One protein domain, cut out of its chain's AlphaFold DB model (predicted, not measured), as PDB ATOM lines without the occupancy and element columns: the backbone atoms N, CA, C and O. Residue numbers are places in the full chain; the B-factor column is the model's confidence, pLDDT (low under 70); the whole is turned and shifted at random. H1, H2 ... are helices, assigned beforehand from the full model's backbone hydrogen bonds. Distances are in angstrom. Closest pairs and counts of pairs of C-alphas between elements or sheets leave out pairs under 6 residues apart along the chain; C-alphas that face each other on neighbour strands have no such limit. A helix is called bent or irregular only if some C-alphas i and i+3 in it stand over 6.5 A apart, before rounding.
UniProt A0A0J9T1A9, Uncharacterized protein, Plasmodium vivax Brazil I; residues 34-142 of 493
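What this domain is: This is residues 34 to 142 of the 493 residues of an uncharacterized protein of Plasmodium vivax Brazil I (UniProt A0A0J9T1A9). Three long helices, H2, H3 and H4, form an up-and-down bundle: H2 and H3 lie almost exactly antiparallel side by side, and H4 runs slantwise over the pair. The short helix H1 packs across H2 at one side of the bundle, and the still shorter H5 lies on the far side, next to H3 and H4. The long link of residues 71 to 81 lies at the end of the bundle where H2 finishes and H3 begins, the long link of residues 125 to 136 turns near that same end and folds back along the bundle to H5, and the tight turn from H3 to H4 is at the other end. The printed part has 109 residues with five named helices, H1 to H5 in order along the chain, and no named strand, and its class is all helix. It is compact, with a radius of gyration of the C-alphas of 13.7 A, and its C-alphas span 43 by 30 by 21 A.

Where its parts are: The printed part begins at Glu 34, and H1 takes residues 37 to 43, with C-alpha 37 at (152.413, 196.171, 174.455). After a short link of 8 residues comes H2, residues 52 to 70, 26.5 A from first to last C-alpha. A long link of 11 residues leads to H3, residues 82 to 99, 23.9 A long, with C-alpha 82 at (174.596, 193.010, 168.701). A tight link of 3 residues leads to H4, residues 103 to 124, the longest helix at 22 residues and 30.5 A. A long link of 12 residues then reaches H5, residues 137 to 141, where C-alpha 141 is at (176.349, 212.676, 160.810). H5 is irregular, but only just: C-alphas 137 and 140 are 6.7 A apart.

How they stand to each other: H2, H3 and H4 are the bundle, up and down, each running against the one before it in the chain. H4 is the hub and touches the four other helices. H2 and H3 form a helical hairpin at a shallow tilt of 3 degrees, opposite ways; H2 touches H3 with residues 54 to 62 alone, and the closest C-alphas are those of Ala 55 and Leu 94, 6.8 A apart. H3 and H4 form a second helical hairpin, opposite ways at a steep tilt of 37 degrees, only just past shallow. There residues 91 to 99 of H3 touch residues 105 to 110 of H4, with the C-alphas of Tyr 98 and Phe 106 the closest at 5.1 A. H2 touches H4 with residues 55 to 63 alone, the same way at a shallow tilt of 35.0 degrees, only just short of steep; the closest C-alphas are those of Cys 59 and Ile 113, 6.2 A apart. H1 touches H2 at a steep tilt of 58 degrees, opposite ways, with the C-alphas of Ser 40 and Ala 60 the closest at 4.8 A. H1 also touches H4, and the C-alphas of Tyr 42 and Ile 116 are the closest at 6.7 A. H5 only just touches H4, with 3 pairs of C-alphas within 8 A, the closest being those of Val 107 and Ala 140 at 6.6 A. H5 only just touches H3 as well, with 3 such pairs, the closest being Tyr 91 and Ile 139 at 7.5 A. H1 is apart from H3 and from H5, and H2 is apart from H5. In H2, H3 and H4 every O i to N i+4 pair is within hydrogen-bond range; in H1 1 of 3 is, beside 4 of 4 O i to N i+3 pairs, and in H5 0 of 1, beside 1 of 2.

The domain as a whole: The two C-alphas farthest apart are those of Tyr 74 and Lys 101, at 42.8 A. The printed part has no cut. The mean pLDDT of the printed part is 80.8, and 26 residues are under 70: residues 47 to 52, 72 to 81, 98 to 103, 126 to 128 and residue 130.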
ATOM      1  N   GLU A  34     158.222 189.933 168.150       84.56
ATOM      2  CA  GLU A  34     156.940 190.313 168.725       84.56
ATOM      3  C   GLU A  34     157.076 191.642 169.476       84.56
ATOM      4  O   GLU A  34     158.011 191.857 170.253       84.56
ATOM      5  N   ILE A  35     156.141 192.555 169.215       87.31
ATOM      6  CA  ILE A  35     156.124 193.862 169.862       87.31
ATOM      7  C   ILE A  35     155.400 193.729 171.196       87.31
ATOM      8  O   ILE A  35     154.207 193.433 171.232       87.31
ATOM      9  N   LEU A  36     156.107 194.016 172.286       89.69
ATOM     10  CA  LEU A  36     155.518 194.042 173.619       89.69
ATOM     11  C   LEU A  36     154.617 195.275 173.767       89.69
ATOM     12  O   LEU A  36     155.023 196.389 173.429       89.69
ATOM     13  N   GLU A  37     153.414 195.099 174.315       89.25
ATOM     14  CA  GLU A  37     152.413 196.171 174.455       89.25
ATOM     15  C   GLU A  37     152.962 197.395 175.207       89.25
ATOM     16  O   GLU A  37     152.806 198.541 174.783       89.25
ATOM     17  N   GLU A  38     153.705 197.157 176.286       89.56
ATOM     18  CA  GLU A  38     154.362 198.224 177.040       89.56
ATOM     19  C   GLU A  38     155.396 198.990 176.198       89.56
ATOM     20  O   GLU A  38     155.530 200.199 176.354       89.56
ATOM     21  N   CYS A  39     156.101 198.324 175.279       91.75
ATOM     22  CA  CYS A  39     157.093 198.952 174.412       91.75
ATOM     23  C   CYS A  39     156.411 199.840 173.366       91.75
ATOM     24  O   CYS A  39     156.898 200.936 173.084       91.75
ATOM     25  N   SER A  40     155.246 199.425 172.856       89.88
ATOM     26  CA  SER A  40     154.400 200.266 171.999       89.88
ATOM     27  C   SER A  40     154.023 201.573 172.692       89.88
ATOM     28  O   SER A  40     154.145 202.638 172.089       89.88
ATOM     29  N   SER A  41     153.666 201.515 173.981       90.56
ATOM     30  CA  SER A  41     153.233 202.697 174.740       90.56
ATOM     31  C   SER A  41     154.294 203.807 174.811       90.56
ATOM     32  O   SER A  41     153.964 204.987 174.689       90.56
ATOM     33  N   TYR A  42     155.581 203.454 174.913       91.50
ATOM     34  CA  TYR A  42     156.685 204.427 174.895       91.50
ATOM     35  C   TYR A  42     156.801 205.145 173.542       91.50
ATOM     36  O   TYR A  42     157.146 206.330 173.476       91.50
ATOM     37  N   CYS A  43     156.482 204.440 172.459       91.50
ATOM     38  CA  CYS A  43     156.598 204.936 171.094       91.50
ATOM     39  C   CYS A  43     155.380 205.755 170.634       91.50
ATOM     40  O   CYS A  43     155.450 206.413 169.595       91.50
ATOM     41  N   GLU A  44     154.292 205.808 171.412       87.06
ATOM     42  CA  GLU A  44     153.087 206.576 171.061       87.06
ATOM     43  C   GLU A  44     153.339 208.080 170.907       87.06
ATOM     44  O   GLU A  44     152.651 208.755 170.139       87.06
ATOM     45  N   THR A  45     154.384 208.593 171.563       80.12
ATOM     46  CA  THR A  45     154.800 210.002 171.499       80.12
ATOM     47  C   THR A  45     155.304 210.448 170.116       80.12
ATOM     48  O   THR A  45     155.405 211.651 169.853       80.12
ATOM     49  N   LEU A  46     155.579 209.519 169.190       80.88
ATOM     50  CA  LEU A  46     155.872 209.815 167.783       80.88
ATOM     51  C   LEU A  46     154.579 210.311 167.082       80.88
ATOM     52  O   LEU A  46     153.639 209.546 166.907       80.88
ATOM     53  N   ARG A  47     154.503 211.604 166.713       66.31
ATOM     54  CA  ARG A  47     153.290 212.306 166.199       66.31
ATOM     55  C   ARG A  47     152.476 211.552 165.121       66.31
ATOM     56  O   ARG A  47     153.022 210.867 164.272       66.31
ATOM     57  N   GLU A  48     151.163 211.804 165.090       53.47
ATOM     58  CA  GLU A  48     150.091 210.895 164.629       53.47
ATOM     59  C   GLU A  48     149.681 210.880 163.130       53.47
ATOM     60  O   GLU A  48     148.598 210.385 162.819       53.47
ATOM     61  N   LYS A  49     150.459 211.382 162.156       52.34
ATOM     62  CA  LYS A  49     150.022 211.320 160.732       52.34
ATOM     63  C   LYS A  49     151.058 210.731 159.771       52.34
ATOM     64  O   LYS A  49     152.227 211.100 159.790       52.34
ATOM     65  N   GLY A  50     150.590 209.859 158.870       58.72
ATOM     66  CA  GLY A  50     151.356 209.311 157.743       58.72
ATOM     67  C   GLY A  50     152.323 208.182 158.125       58.72
ATOM     68  O   GLY A  50     151.942 207.232 158.804       58.72
ATOM     69  N   LEU A  51     153.584 208.295 157.691       58.91
ATOM     70  CA  LEU A  51     154.686 207.333 157.909       58.91
ATOM     71  C   LEU A  51     154.966 207.014 159.399       58.91
ATOM     72  O   LEU A  51     155.683 206.064 159.714       58.91
ATOM     73  N   ALA A  52     154.347 207.762 160.313       67.19
ATOM     74  CA  ALA A  52     154.444 207.614 161.756       67.19
ATOM     75  C   ALA A  52     154.105 206.211 162.285       67.19
ATOM     76  O   ALA A  52     154.791 205.745 163.186       67.19
ATOM     77  N   VAL A  53     153.116 205.500 161.723       71.00
ATOM     78  CA  VAL A  53     152.742 204.150 162.213       71.00
ATOM     79  C   VAL A  53     153.892 203.153 162.037       71.00
ATOM     80  O   VAL A  53     154.204 202.383 162.941       71.00
ATOM     81  N   ARG A  54     154.586 203.199 160.895       76.25
ATOM     82  CA  ARG A  54     155.744 202.325 160.646       76.25
ATOM     83  C   ARG A  54     156.922 202.698 161.544       76.25
ATOM     84  O   ARG A  54     157.566 201.811 162.092       76.25
ATOM     85  N   ALA A  55     157.158 203.993 161.754       84.25
ATOM     86  CA  ALA A  55     158.185 204.463 162.682       84.25
ATOM     87  C   ALA A  55     157.897 204.047 164.135       84.25
ATOM     88  O   ALA A  55     158.822 203.645 164.839       84.25
ATOM     89  N   LYS A  56     156.625 204.068 164.562       87.25
ATOM     90  CA  LYS A  56     156.184 203.546 165.866       87.25
ATOM     91  C   LYS A  56     156.492 202.061 166.008       87.25
ATOM     92  O   LYS A  56     157.080 201.677 167.010       87.25
ATOM     93  N   ASN A  57     156.192 201.251 164.994       85.38
ATOM     94  CA  ASN A  57     156.498 199.819 165.029       85.38
ATOM     95  C   ASN A  57     158.007 199.547 165.079       85.38
ATOM     96  O   ASN A  57     158.447 198.693 165.843       85.38
ATOM     97  N   ILE A  58     158.812 200.287 164.306       89.12
ATOM     98  CA  ILE A  58     160.281 200.181 164.341       89.12
ATOM     99  C   ILE A  58     160.812 200.553 165.736       89.12
ATOM    100  O   ILE A  58     161.614 199.815 166.312       89.12
ATOM    101  N   CYS A  59     160.321 201.656 166.310       94.69
ATOM    102  CA  CYS A  59     160.623 202.063 167.682       94.69
ATOM    103  C   CYS A  59     160.254 200.955 168.680       94.69
ATOM    104  O   CYS A  59     161.108 200.494 169.433       94.69
ATOM    105  N   ALA A  60     159.018 200.458 168.637       93.44
ATOM    106  CA  ALA A  60     158.505 199.500 169.607       93.44
ATOM    107  C   ALA A  60     159.227 198.146 169.523       93.44
ATOM    108  O   ALA A  60     159.506 197.537 170.556       93.44
ATOM    109  N   ARG A  61     159.613 197.703 168.319       93.69
ATOM    110  CA  ARG A  61     160.479 196.527 168.122       93.69
ATOM    111  C   ARG A  61     161.864 196.717 168.712       93.69
ATOM    112  O   ARG A  61     162.350 195.821 169.393       93.69
ATOM    113  N   THR A  62     162.465 197.889 168.508       95.56
ATOM    114  CA  THR A  62     163.764 198.228 169.111       95.56
ATOM    115  C   THR A  62     163.688 198.091 170.632       95.56
ATOM    116  O   THR A  62     164.505 197.397 171.231       95.56
ATOM    117  N   LEU A  63     162.658 198.669 171.261       95.12
ATOM    118  CA  LEU A  63     162.464 198.570 172.712       95.12
ATOM    119  C   LEU A  63     162.156 197.138 173.173       95.12
ATOM    120  O   LEU A  63     162.682 196.702 174.197       95.12
ATOM    121  N   SER A  64     161.372 196.385 172.398       93.56
ATOM    122  CA  SER A  64     161.054 194.981 172.696       93.56
ATOM    123  C   SER A  64     162.308 194.108 172.683       93.56
ATOM    124  O   SER A  64     162.473 193.274 173.571       93.56
ATOM    125  N   TYR A  65     163.236 194.348 171.748       91.88
ATOM    126  CA  TYR A  65     164.531 193.661 171.703       91.88
ATOM    127  C   TYR A  65     165.389 194.003 172.922       91.88
ATOM    128  O   TYR A  65     165.966 193.124 173.562       91.88
ATOM    129  N   LEU A  66     165.455 195.287 173.285       91.12
ATOM    130  CA  LEU A  66     166.188 195.707 174.478       91.12
ATOM    131  C   LEU A  66     165.619 195.042 175.728       91.12
ATOM    132  O   LEU A  66     166.367 194.597 176.596       91.12
ATOM    133  N   LYS A  67     164.292 194.946 175.816       89.62
ATOM    134  CA  LYS A  67     163.636 194.299 176.939       89.62
ATOM    135  C   LYS A  67     163.913 192.806 176.974       89.62
ATOM    136  O   LYS A  67     164.352 192.319 178.016       89.62
ATOM    137  N   SER A  68     163.698 192.087 175.877       86.62
ATOM    138  CA  SER A  68     163.923 190.639 175.830       86.62
ATOM    139  C   SER A  68     165.371 190.283 176.172       86.62
ATOM    140  O   SER A  68     165.612 189.345 176.932       86.62
ATOM    141  N   LYS A  69     166.333 191.082 175.698       82.94
ATOM    142  CA  LYS A  69     167.758 190.833 175.916       82.94
ATOM    143  C   LYS A  69     168.272 191.294 177.280       82.94
ATOM    144  O   LYS A  69     168.998 190.542 177.924       82.94
ATOM    145  N   TYR A  70     167.910 192.493 177.739       80.94
ATOM    146  CA  TYR A  70     168.562 193.143 178.889       80.94
ATOM    147  C   TYR A  70     167.731 193.160 180.185       80.94
ATOM    148  O   TYR A  70     168.191 193.721 181.181       80.94
ATOM    149  N   SER A  71     166.545 192.534 180.226       75.12
ATOM    150  CA  SER A  71     165.715 192.483 181.449       75.12
ATOM    151  C   SER A  71     166.289 191.621 182.579       75.12
ATOM    152  O   SER A  71     165.889 191.791 183.730       75.12
ATOM    153  N   THR A  72     167.216 190.701 182.295       65.31
ATOM    154  CA  THR A  72     167.834 189.826 183.303       65.31
ATOM    155  C   THR A  72     169.355 189.985 183.321       65.31
ATOM    156  O   THR A  72     169.986 190.291 182.311       65.31
ATOM    157  N   ILE A  73     169.967 189.776 184.493       59.25
ATOM    158  CA  ILE A  73     171.422 189.909 184.694       59.25
ATOM    159  C   ILE A  73     172.197 188.770 184.004       59.25
ATOM    160  O   ILE A  73     173.389 188.914 183.773       59.25
ATOM    161  N   TYR A  74     171.546 187.656 183.650       54.66
ATOM    162  CA  TYR A  74     172.213 186.426 183.203       54.66
ATOM    163  C   TYR A  74     172.509 186.351 181.695       54.66
ATOM    164  O   TYR A  74     173.273 185.485 181.279       54.66
ATOM    165  N   ASN A  75     172.009 187.284 180.880       51.16
ATOM    166  CA  ASN A  75     172.292 187.339 179.437       51.16
ATOM    167  C   ASN A  75     173.642 188.032 179.137       51.16
ATOM    168  O   ASN A  75     173.734 188.927 178.301       51.16
ATOM    169  N   GLN A  76     174.696 187.669 179.874       50.25
ATOM    170  CA  GLN A  76     176.007 188.338 179.830       50.25
ATOM    171  C   GLN A  76     176.983 187.792 178.782       50.25
ATOM    172  O   GLN A  76     178.049 188.395 178.614       50.25
ATOM    173  N   ASN A  77     176.627 186.700 178.097       45.72
ATOM    174  CA  ASN A  77     177.508 185.993 177.161       45.72
ATOM    175  C   ASN A  77     177.265 186.329 175.685       45.72
ATOM    176  O   ASN A  77     177.908 185.735 174.825       45.72
ATOM    177  N   ASP A  78     176.398 187.296 175.393       51.28
ATOM    178  CA  ASP A  78     176.177 187.717 174.018       51.28
ATOM    179  C   ASP A  78     177.140 188.821 173.591       51.28
ATOM    180  O   ASP A  78     177.431 189.775 174.314       51.28
ATOM    181  N   GLU A  79     177.603 188.636 172.369       54.06
ATOM    182  CA  GLU A  79     178.694 189.321 171.713       54.06
ATOM    183  C   GLU A  79     178.503 190.837 171.588       54.06
ATOM    184  O   GLU A  79     177.400 191.331 171.338       54.06
ATOM    185  N   PHE A  80     179.615 191.559 171.748       48.97
ATOM    186  CA  PHE A  80     179.760 193.020 171.717       48.97
ATOM    187  C   PHE A  80     179.097 193.695 170.490       48.97
ATOM    188  O   PHE A  80     178.698 194.856 170.562       48.97
ATOM    189  N   ASP A  81     178.857 192.948 169.409       68.56
ATOM    190  CA  ASP A  81     178.387 193.460 168.116       68.56
ATOM    191  C   ASP A  81     176.867 193.674 168.013       68.56
ATOM    192  O   ASP A  81     176.402 194.480 167.203       68.56
ATOM    193  N   ALA A  82     176.059 192.992 168.837       83.75
ATOM    194  CA  ALA A  82     174.596 193.010 168.701       83.75
ATOM    195  C   ALA A  82     173.986 194.408 168.918       83.75
ATOM    196  O   ALA A  82     172.972 194.761 168.315       83.75
ATOM    197  N   CYS A  83     174.600 195.222 169.782       88.75
ATOM    198  CA  CYS A  83     174.130 196.580 170.040       88.75
ATOM    199  C   CYS A  83     174.375 197.517 168.851       88.75
ATOM    200  O   CYS A  83     173.501 198.301 168.472       88.75
ATOM    201  N   THR A  84     175.553 197.419 168.238       90.31
ATOM    202  CA  THR A  84     175.915 198.209 167.059       90.31
ATOM    203  C   THR A  84     175.041 197.802 165.873       90.31
ATOM    204  O   THR A  84     174.465 198.674 165.223       90.31
ATOM    205  N   LEU A  85     174.825 196.495 165.662       90.69
ATOM    206  CA  LEU A  85     173.905 195.982 164.638       90.69
ATOM    207  C   LEU A  85     172.479 196.517 164.828       90.69
ATOM    208  O   LEU A  85     171.865 196.969 163.865       90.69
ATOM    209  N   LEU A  86     171.958 196.541 166.062       94.25
ATOM    210  CA  LEU A  86     170.632 197.101 166.358       94.25
ATOM    211  C   LEU A  86     170.537 198.590 165.995       94.25
ATOM    212  O   LEU A  86     169.540 199.024 165.416       94.25
ATOM    213  N   ASN A  87     171.565 199.373 166.326       94.69
ATOM    214  CA  ASN A  87     171.613 200.803 166.023       94.69
ATOM    215  C   ASN A  87     171.617 201.070 164.509       94.69
ATOM    216  O   ASN A  87     170.819 201.878 164.029       94.69
ATOM    217  N   TYR A  88     172.460 200.361 163.751       92.56
ATOM    218  CA  TYR A  88     172.491 200.477 162.290       92.56
ATOM    219  C   TYR A  88     171.229 199.916 161.631       92.56
ATOM    220  O   TYR A  88     170.766 200.486 160.645       92.56
ATOM    221  N   TRP A  89     170.623 198.860 162.179       92.50
ATOM    222  CA  TRP A  89     169.323 198.360 161.726       92.50
ATOM    223  C   TRP A  89     168.236 199.423 161.894       92.50
ATOM    224  O   TRP A  89     167.532 199.729 160.933       92.50
ATOM    225  N   LEU A  90     168.133 200.041 163.076       94.56
ATOM    226  CA  LEU A  90     167.168 201.110 163.344       94.56
ATOM    227  C   LEU A  90     167.358 202.269 162.363       94.56
ATOM    228  O   LEU A  90     166.394 202.703 161.723       94.56
ATOM    229  N   TYR A  91     168.593 202.761 162.243       92.31
ATOM    230  CA  TYR A  91     168.920 203.869 161.353       92.31
ATOM    231  C   TYR A  91     168.573 203.531 159.903       92.31
ATOM    232  O   TYR A  91     167.852 204.293 159.263       92.31
ATOM    233  N   ASN A  92     168.981 202.352 159.421       86.00
ATOM    234  CA  ASN A  92     168.661 201.867 158.083       86.00
ATOM    235  C   ASN A  92     167.144 201.813 157.858       86.00
ATOM    236  O   ASN A  92     166.649 202.396 156.903       86.00
ATOM    237  N   ARG A  93     166.362 201.205 158.760       83.56
ATOM    238  CA  ARG A  93     164.897 201.092 158.603       83.56
ATOM    239  C   ARG A  93     164.193 202.449 158.595       83.56
ATOM    240  O   ARG A  93     163.210 202.625 157.877       83.56
ATOM    241  N   LEU A  94     164.681 203.419 159.364       85.31
ATOM    242  CA  LEU A  94     164.147 204.782 159.343       85.31
ATOM    243  C   LEU A  94     164.587 205.561 158.104       85.31
ATOM    244  O   LEU A  94     163.773 206.294 157.542       85.31
ATOM    245  N   TYR A  95     165.829 205.384 157.656       82.38
ATOM    246  CA  TYR A  95     166.331 205.960 156.411       82.38
ATOM    247  C   TYR A  95     165.509 205.438 155.230       82.38
ATOM    248  O   TYR A  95     165.018 206.211 154.417       82.38
ATOM    249  N   MET A  96     165.219 204.139 155.219       73.06
ATOM    250  CA  MET A  96     164.318 203.514 154.256       73.06
ATOM    251  C   MET A  96     162.908 204.110 154.270       73.06
ATOM    252  O   MET A  96     162.265 204.243 153.230       73.06
ATOM    253  N   LEU A  97     162.421 204.507 155.446       71.31
ATOM    254  CA  LEU A  97     161.080 205.056 155.614       71.31
ATOM    255  C   LEU A  97     160.975 206.549 155.244       71.31
ATOM    256  O   LEU A  97     159.936 206.973 154.731       71.31
ATOM    257  N   TYR A  98     162.014 207.347 155.514       69.81
ATOM    258  CA  TYR A  98     161.984 208.819 155.421       69.81
ATOM    259  C   TYR A  98     163.061 209.438 154.514       69.81
ATOM    260  O   TYR A  98     162.823 210.500 153.933       69.81
ATOM    261  N   GLY A  99     164.226 208.802 154.402       57.69
ATOM    262  CA  GLY A  99     165.459 209.340 153.813       57.69
ATOM    263  C   GLY A  99     165.380 209.663 152.322       57.69
ATOM    264  O   GLY A  99     166.095 210.533 151.853       57.69
ATOM    265  N   TYR A 100     164.439 209.074 151.580       56.12
ATOM    266  CA  TYR A 100     164.222 209.420 150.166       56.12
ATOM    267  C   TYR A 100     163.486 210.749 149.947       56.12
ATOM    268  O   TYR A 100     163.445 211.250 148.829       56.12
ATOM    269  N   LYS A 101     162.854 211.308 150.988       50.03
ATOM    270  CA  LYS A 101     161.924 212.440 150.845       50.03
ATOM    271  C   LYS A 101     162.366 213.728 151.509       50.03
ATOM    272  O   LYS A 101     161.912 214.784 151.078       50.03
ATOM    273  N   ASN A 102     163.116 213.654 152.609       53.22
ATOM    274  CA  ASN A 102     163.515 214.829 153.378       53.22
ATOM    275  C   ASN A 102     164.522 214.459 154.483       53.22
ATOM    276  O   ASN A 102     164.120 213.904 155.514       53.22
ATOM    277  N   ASP A 103     165.789 214.840 154.313       65.12
ATOM    278  CA  ASP A 103     166.856 214.597 155.296       65.12
ATOM    279  C   ASP A 103     166.497 215.130 156.693       65.12
ATOM    280  O   ASP A 103     166.784 214.490 157.704       65.12
ATOM    281  N   THR A 104     165.777 216.257 156.781       74.44
ATOM    282  CA  THR A 104     165.432 216.867 158.079       74.44
ATOM    283  C   THR A 104     164.400 216.057 158.866       74.44
ATOM    284  O   THR A 104     164.593 215.796 160.052       74.44
ATOM    285  N   THR A 105     163.316 215.602 158.227       78.12
ATOM    286  CA  THR A 105     162.278 214.790 158.892       78.12
ATOM    287  C   THR A 105     162.851 213.471 159.394       78.12
ATOM    288  O   THR A 105     162.547 213.054 160.510       78.12
ATOM    289  N   PHE A 106     163.693 212.831 158.582       84.19
ATOM    290  CA  PHE A 106     164.383 211.604 158.954       84.19
ATOM    291  C   PHE A 106     165.228 211.792 160.223       84.19
ATOM    292  O   PHE A 106     165.018 211.075 161.204       84.19
ATOM    293  N   VAL A 107     166.113 212.795 160.238       84.62
ATOM    294  CA  VAL A 107     166.988 213.088 161.386       84.62
ATOM    295  C   VAL A 107     166.170 213.411 162.640       84.62
ATOM    296  O   VAL A 107     166.487 212.921 163.725       84.62
ATOM    297  N   HIS A 108     165.069 214.159 162.510       86.25
ATOM    298  CA  HIS A 108     164.173 214.440 163.636       86.25
ATOM    299  C   HIS A 108     163.507 213.182 164.202       86.25
ATOM    300  O   HIS A 108     163.429 213.031 165.422       86.25
ATOM    301  N   VAL A 109     163.021 212.278 163.346       88.62
ATOM    302  CA  VAL A 109     162.393 211.026 163.797       88.62
ATOM    303  C   VAL A 109     163.422 210.114 164.454       88.62
ATOM    304  O   VAL A 109     163.149 209.588 165.533       88.62
ATOM    305  N   PHE A 110     164.602 209.962 163.850       91.31
ATOM    306  CA  PHE A 110     165.688 209.174 164.426       91.31
ATOM    307  C   PHE A 110     166.087 209.706 165.805       91.31
ATOM    308  O   PHE A 110     166.010 208.962 166.782       91.31
ATOM    309  N   GLY A 111     166.365 211.009 165.924       91.75
ATOM    310  CA  GLY A 111     166.699 211.634 167.207       91.75
ATOM    311  C   GLY A 111     165.588 211.498 168.254       91.75
ATOM    312  O   GLY A 111     165.858 211.280 169.437       91.75
ATOM    313  N   HIS A 112     164.318 211.556 167.840       91.94
ATOM    314  CA  HIS A 112     163.203 211.343 168.761       91.94
ATOM    315  C   HIS A 112     163.137 209.894 169.266       91.94
ATOM    316  O   HIS A 112     162.951 209.683 170.464       91.94
ATOM    317  N   ILE A 113     163.336 208.904 168.391       94.69
ATOM    318  CA  ILE A 113     163.381 207.490 168.787       94.69
ATOM    319  C   ILE A 113     164.561 207.226 169.721       94.69
ATOM    320  O   ILE A 113     164.391 206.521 170.711       94.69
ATOM    321  N   GLN A 114     165.723 207.835 169.485       95.44
ATOM    322  CA  GLN A 114     166.868 207.708 170.389       95.44
ATOM    323  C   GLN A 114     166.567 208.259 171.786       95.44
ATOM    324  O   GLN A 114     166.913 207.627 172.780       95.44
ATOM    325  N   ARG A 115     165.848 209.386 171.885       93.50
ATOM    326  CA  ARG A 115     165.380 209.910 173.178       93.50
ATOM    327  C   ARG A 115     164.437 208.929 173.881       93.50
ATOM    328  O   ARG A 115     164.600 208.684 175.072       93.50
ATOM    329  N   ILE A 116     163.479 208.360 173.147       94.94
ATOM    330  CA  ILE A 116     162.547 207.348 173.673       94.94
ATOM    331  C   ILE A 116     163.315 206.106 174.147       94.94
ATOM    332  O   ILE A 116     163.032 205.590 175.224       94.94
ATOM    333  N   TRP A 117     164.312 205.657 173.383       95.44
ATOM    334  CA  TRP A 117     165.203 204.555 173.742       95.44
ATOM    335  C   TRP A 117     165.940 204.854 175.053       95.44
ATOM    336  O   TRP A 117     165.845 204.066 175.994       95.44
ATOM    337  N   SER A 118     166.609 206.003 175.178       93.50
ATOM    338  CA  SER A 118     167.275 206.396 176.428       93.50
ATOM    339  C   SER A 118     166.307 206.463 177.617       93.50
ATOM    340  O   SER A 118     166.626 205.979 178.704       93.50
ATOM    341  N   ASP A 119     165.104 207.011 177.413       92.00
ATOM    342  CA  ASP A 119     164.047 207.046 178.428       92.00
ATOM    343  C   ASP A 119     163.612 205.632 178.846       92.00
ATOM    344  O   ASP A 119     163.442 205.364 180.039       92.00
ATOM    345  N   PHE A 120     163.456 204.718 177.886       92.44
ATOM    346  CA  PHE A 120     163.085 203.326 178.125       92.44
ATOM    347  C   PHE A 120     164.159 202.568 178.908       92.44
ATOM    348  O   PHE A 120     163.825 201.857 179.851       92.44
ATOM    349  N   ILE A 121     165.443 202.771 178.602       90.31
ATOM    350  CA  ILE A 121     166.544 202.220 179.409       90.31
ATOM    351  C   ILE A 121     166.430 202.688 180.861       90.31
ATOM    352  O   ILE A 121     166.538 201.887 181.786       90.31
ATOM    353  N   HIS A 122     166.196 203.985 181.072       86.69
ATOM    354  CA  HIS A 122     166.168 204.556 182.414       86.69
ATOM    355  C   HIS A 122     164.926 204.153 183.220       86.69
ATOM    356  O   HIS A 122     165.010 204.013 184.439       86.69
ATOM    357  N   LYS A 123     163.762 204.037 182.575       86.50
ATOM    358  CA  LYS A 123     162.466 203.851 183.252       86.50
ATOM    359  C   LYS A 123     161.938 202.420 183.170       86.50
ATOM    360  O   LYS A 123     161.276 201.978 184.102       86.50
ATOM    361  N   GLY A 124     162.199 201.729 182.064       80.88
ATOM    362  CA  GLY A 124     161.644 200.415 181.736       80.88
ATOM    363  C   GLY A 124     162.601 199.238 181.939       80.88
ATOM    364  O   GLY A 124     162.131 198.102 181.990       80.88
ATOM    365  N   LEU A 125     163.912 199.478 182.078       83.88
ATOM    366  CA  LEU A 125     164.930 198.435 182.268       83.88
ATOM    367  C   LEU A 125     165.707 198.603 183.583       83.88
ATOM    368  O   LEU A 125     165.703 199.658 184.220       83.88
ATOM    369  N   ASN A 126     166.380 197.533 184.013       69.50
ATOM    370  CA  ASN A 126     167.195 197.545 185.225       69.50
ATOM    371  C   ASN A 126     168.489 198.354 185.003       69.50
ATOM    372  O   ASN A 126     169.376 197.935 184.259       69.50
ATOM    373  N   LYS A 127     168.618 199.483 185.712       65.94
ATOM    374  CA  LYS A 127     169.757 200.421 185.639       65.94
ATOM    375  C   LYS A 127     171.114 199.817 186.021       65.94
ATOM    376  O   LYS A 127     172.136 200.458 185.805       65.94
ATOM    377  N   HIS A 128     171.142 198.621 186.608       65.75
ATOM    378  CA  HIS A 128     172.370 197.981 187.077       65.75
ATOM    379  C   HIS A 128     173.069 197.106 186.030       65.75
ATOM    380  O   HIS A 128     174.097 196.521 186.355       65.75
ATOM    381  N   ASN A 129     172.554 196.994 184.799       71.75
ATOM    382  CA  ASN A 129     173.246 196.265 183.734       71.75
ATOM    383  C   ASN A 129     174.263 197.183 183.019       71.75
ATOM    384  O   ASN A 129     173.850 198.017 182.211       71.75
ATOM    385  N   PRO A 130     175.584 197.037 183.256       69.94
ATOM    386  CA  PRO A 130     176.594 197.901 182.639       69.94
ATOM    387  C   PRO A 130     176.769 197.648 181.133       69.94
ATOM    388  O   PRO A 130     177.398 198.455 180.458       69.94
ATOM    389  N   LYS A 131     176.224 196.544 180.600       76.94
ATOM    390  CA  LYS A 131     176.279 196.176 179.175       76.94
ATOM    391  C   LYS A 131     175.013 196.569 178.405       76.94
ATOM    392  O   LYS A 131     174.794 196.080 177.300       76.94
ATOM    393  N   ILE A 132     174.138 197.385 178.998       84.56
ATOM    394  CA  ILE A 132     172.894 197.788 178.342       84.56
ATOM    395  C   ILE A 132     173.190 198.516 177.027       84.56
ATOM    396  O   ILE A 132     174.070 199.374 176.954       84.56
ATOM    397  N   CYS A 133     172.457 198.156 175.975       88.62
ATOM    398  CA  CYS A 133     172.668 198.741 174.662       88.62
ATOM    399  C   CYS A 133     172.104 200.163 174.596       88.62
ATOM    400  O   CYS A 133     170.890 200.357 174.697       88.62
ATOM    401  N   ASN A 134     172.992 201.140 174.406       90.31
ATOM    402  CA  ASN A 134     172.654 202.554 174.290       90.31
ATOM    403  C   ASN A 134     172.500 202.979 172.818       90.31
ATOM    404  O   ASN A 134     173.125 202.380 171.935       90.31
ATOM    405  N   PRO A 135     171.693 204.018 172.538       93.94
ATOM    406  CA  PRO A 135     171.602 204.583 171.197       93.94
ATOM    407  C   PRO A 135     172.912 205.272 170.782       93.94
ATOM    408  O   PRO A 135     173.500 206.025 171.557       93.94
ATOM    409  N   ILE A 136     173.335 205.053 169.534       92.25
ATOM    410  CA  ILE A 136     174.495 205.695 168.900       92.25
ATOM    411  C   ILE A 136     174.004 206.919 168.120       92.25
ATOM    412  O   ILE A 136     173.427 206.794 167.038       92.25
ATOM    413  N   PHE A 137     174.215 208.112 168.677       89.44
ATOM    414  CA  PHE A 137     173.732 209.380 168.109       89.44
ATOM    415  C   PHE A 137     174.442 209.777 166.811       89.44
ATOM    416  O   PHE A 137     173.806 210.308 165.898       89.44
ATOM    417  N   ASP A 138     175.720 209.431 166.679       89.12
ATOM    418  CA  ASP A 138     176.573 209.957 165.612       89.12
ATOM    419  C   ASP A 138     176.348 209.312 164.237       89.12
ATOM    420  O   ASP A 138     176.837 209.832 163.236       89.12
ATOM    421  N   ILE A 139     175.547 208.240 164.132       90.06
ATOM    422  CA  ILE A 139     175.224 207.618 162.831       90.06
ATOM    423  C   ILE A 139     174.610 208.655 161.875       90.06
ATOM    424  O   ILE A 139     174.905 208.663 160.685       90.06
ATOM    425  N   ALA A 140     173.823 209.601 162.401       86.94
ATOM    426  CA  ALA A 140     173.164 210.632 161.600       86.94
ATOM    427  C   ALA A 140     174.116 211.605 160.889       86.94
ATOM    428  O   ALA A 140     173.714 212.210 159.896       86.94
ATOM    429  N   ILE A 141     175.346 211.764 161.380       85.25
ATOM    430  CA  ILE A 141     176.349 212.676 160.810       85.25
ATOM    431  C   ILE A 141     177.436 211.939 160.014       85.25
ATOM    432  O   ILE A 141     178.290 212.575 159.391       85.25
ATOM    433  N   GLN A 142     177.404 210.604 160.003       86.25
ATOM    434  CA  GLN A 142     178.335 209.760 159.258       86.25
ATOM    435  C   GLN A 142     177.887 209.659 157.799       86.25
ATOM    436  O   GLN A 142     176.930 208.964 157.465       86.25
TER     437      GLN A 142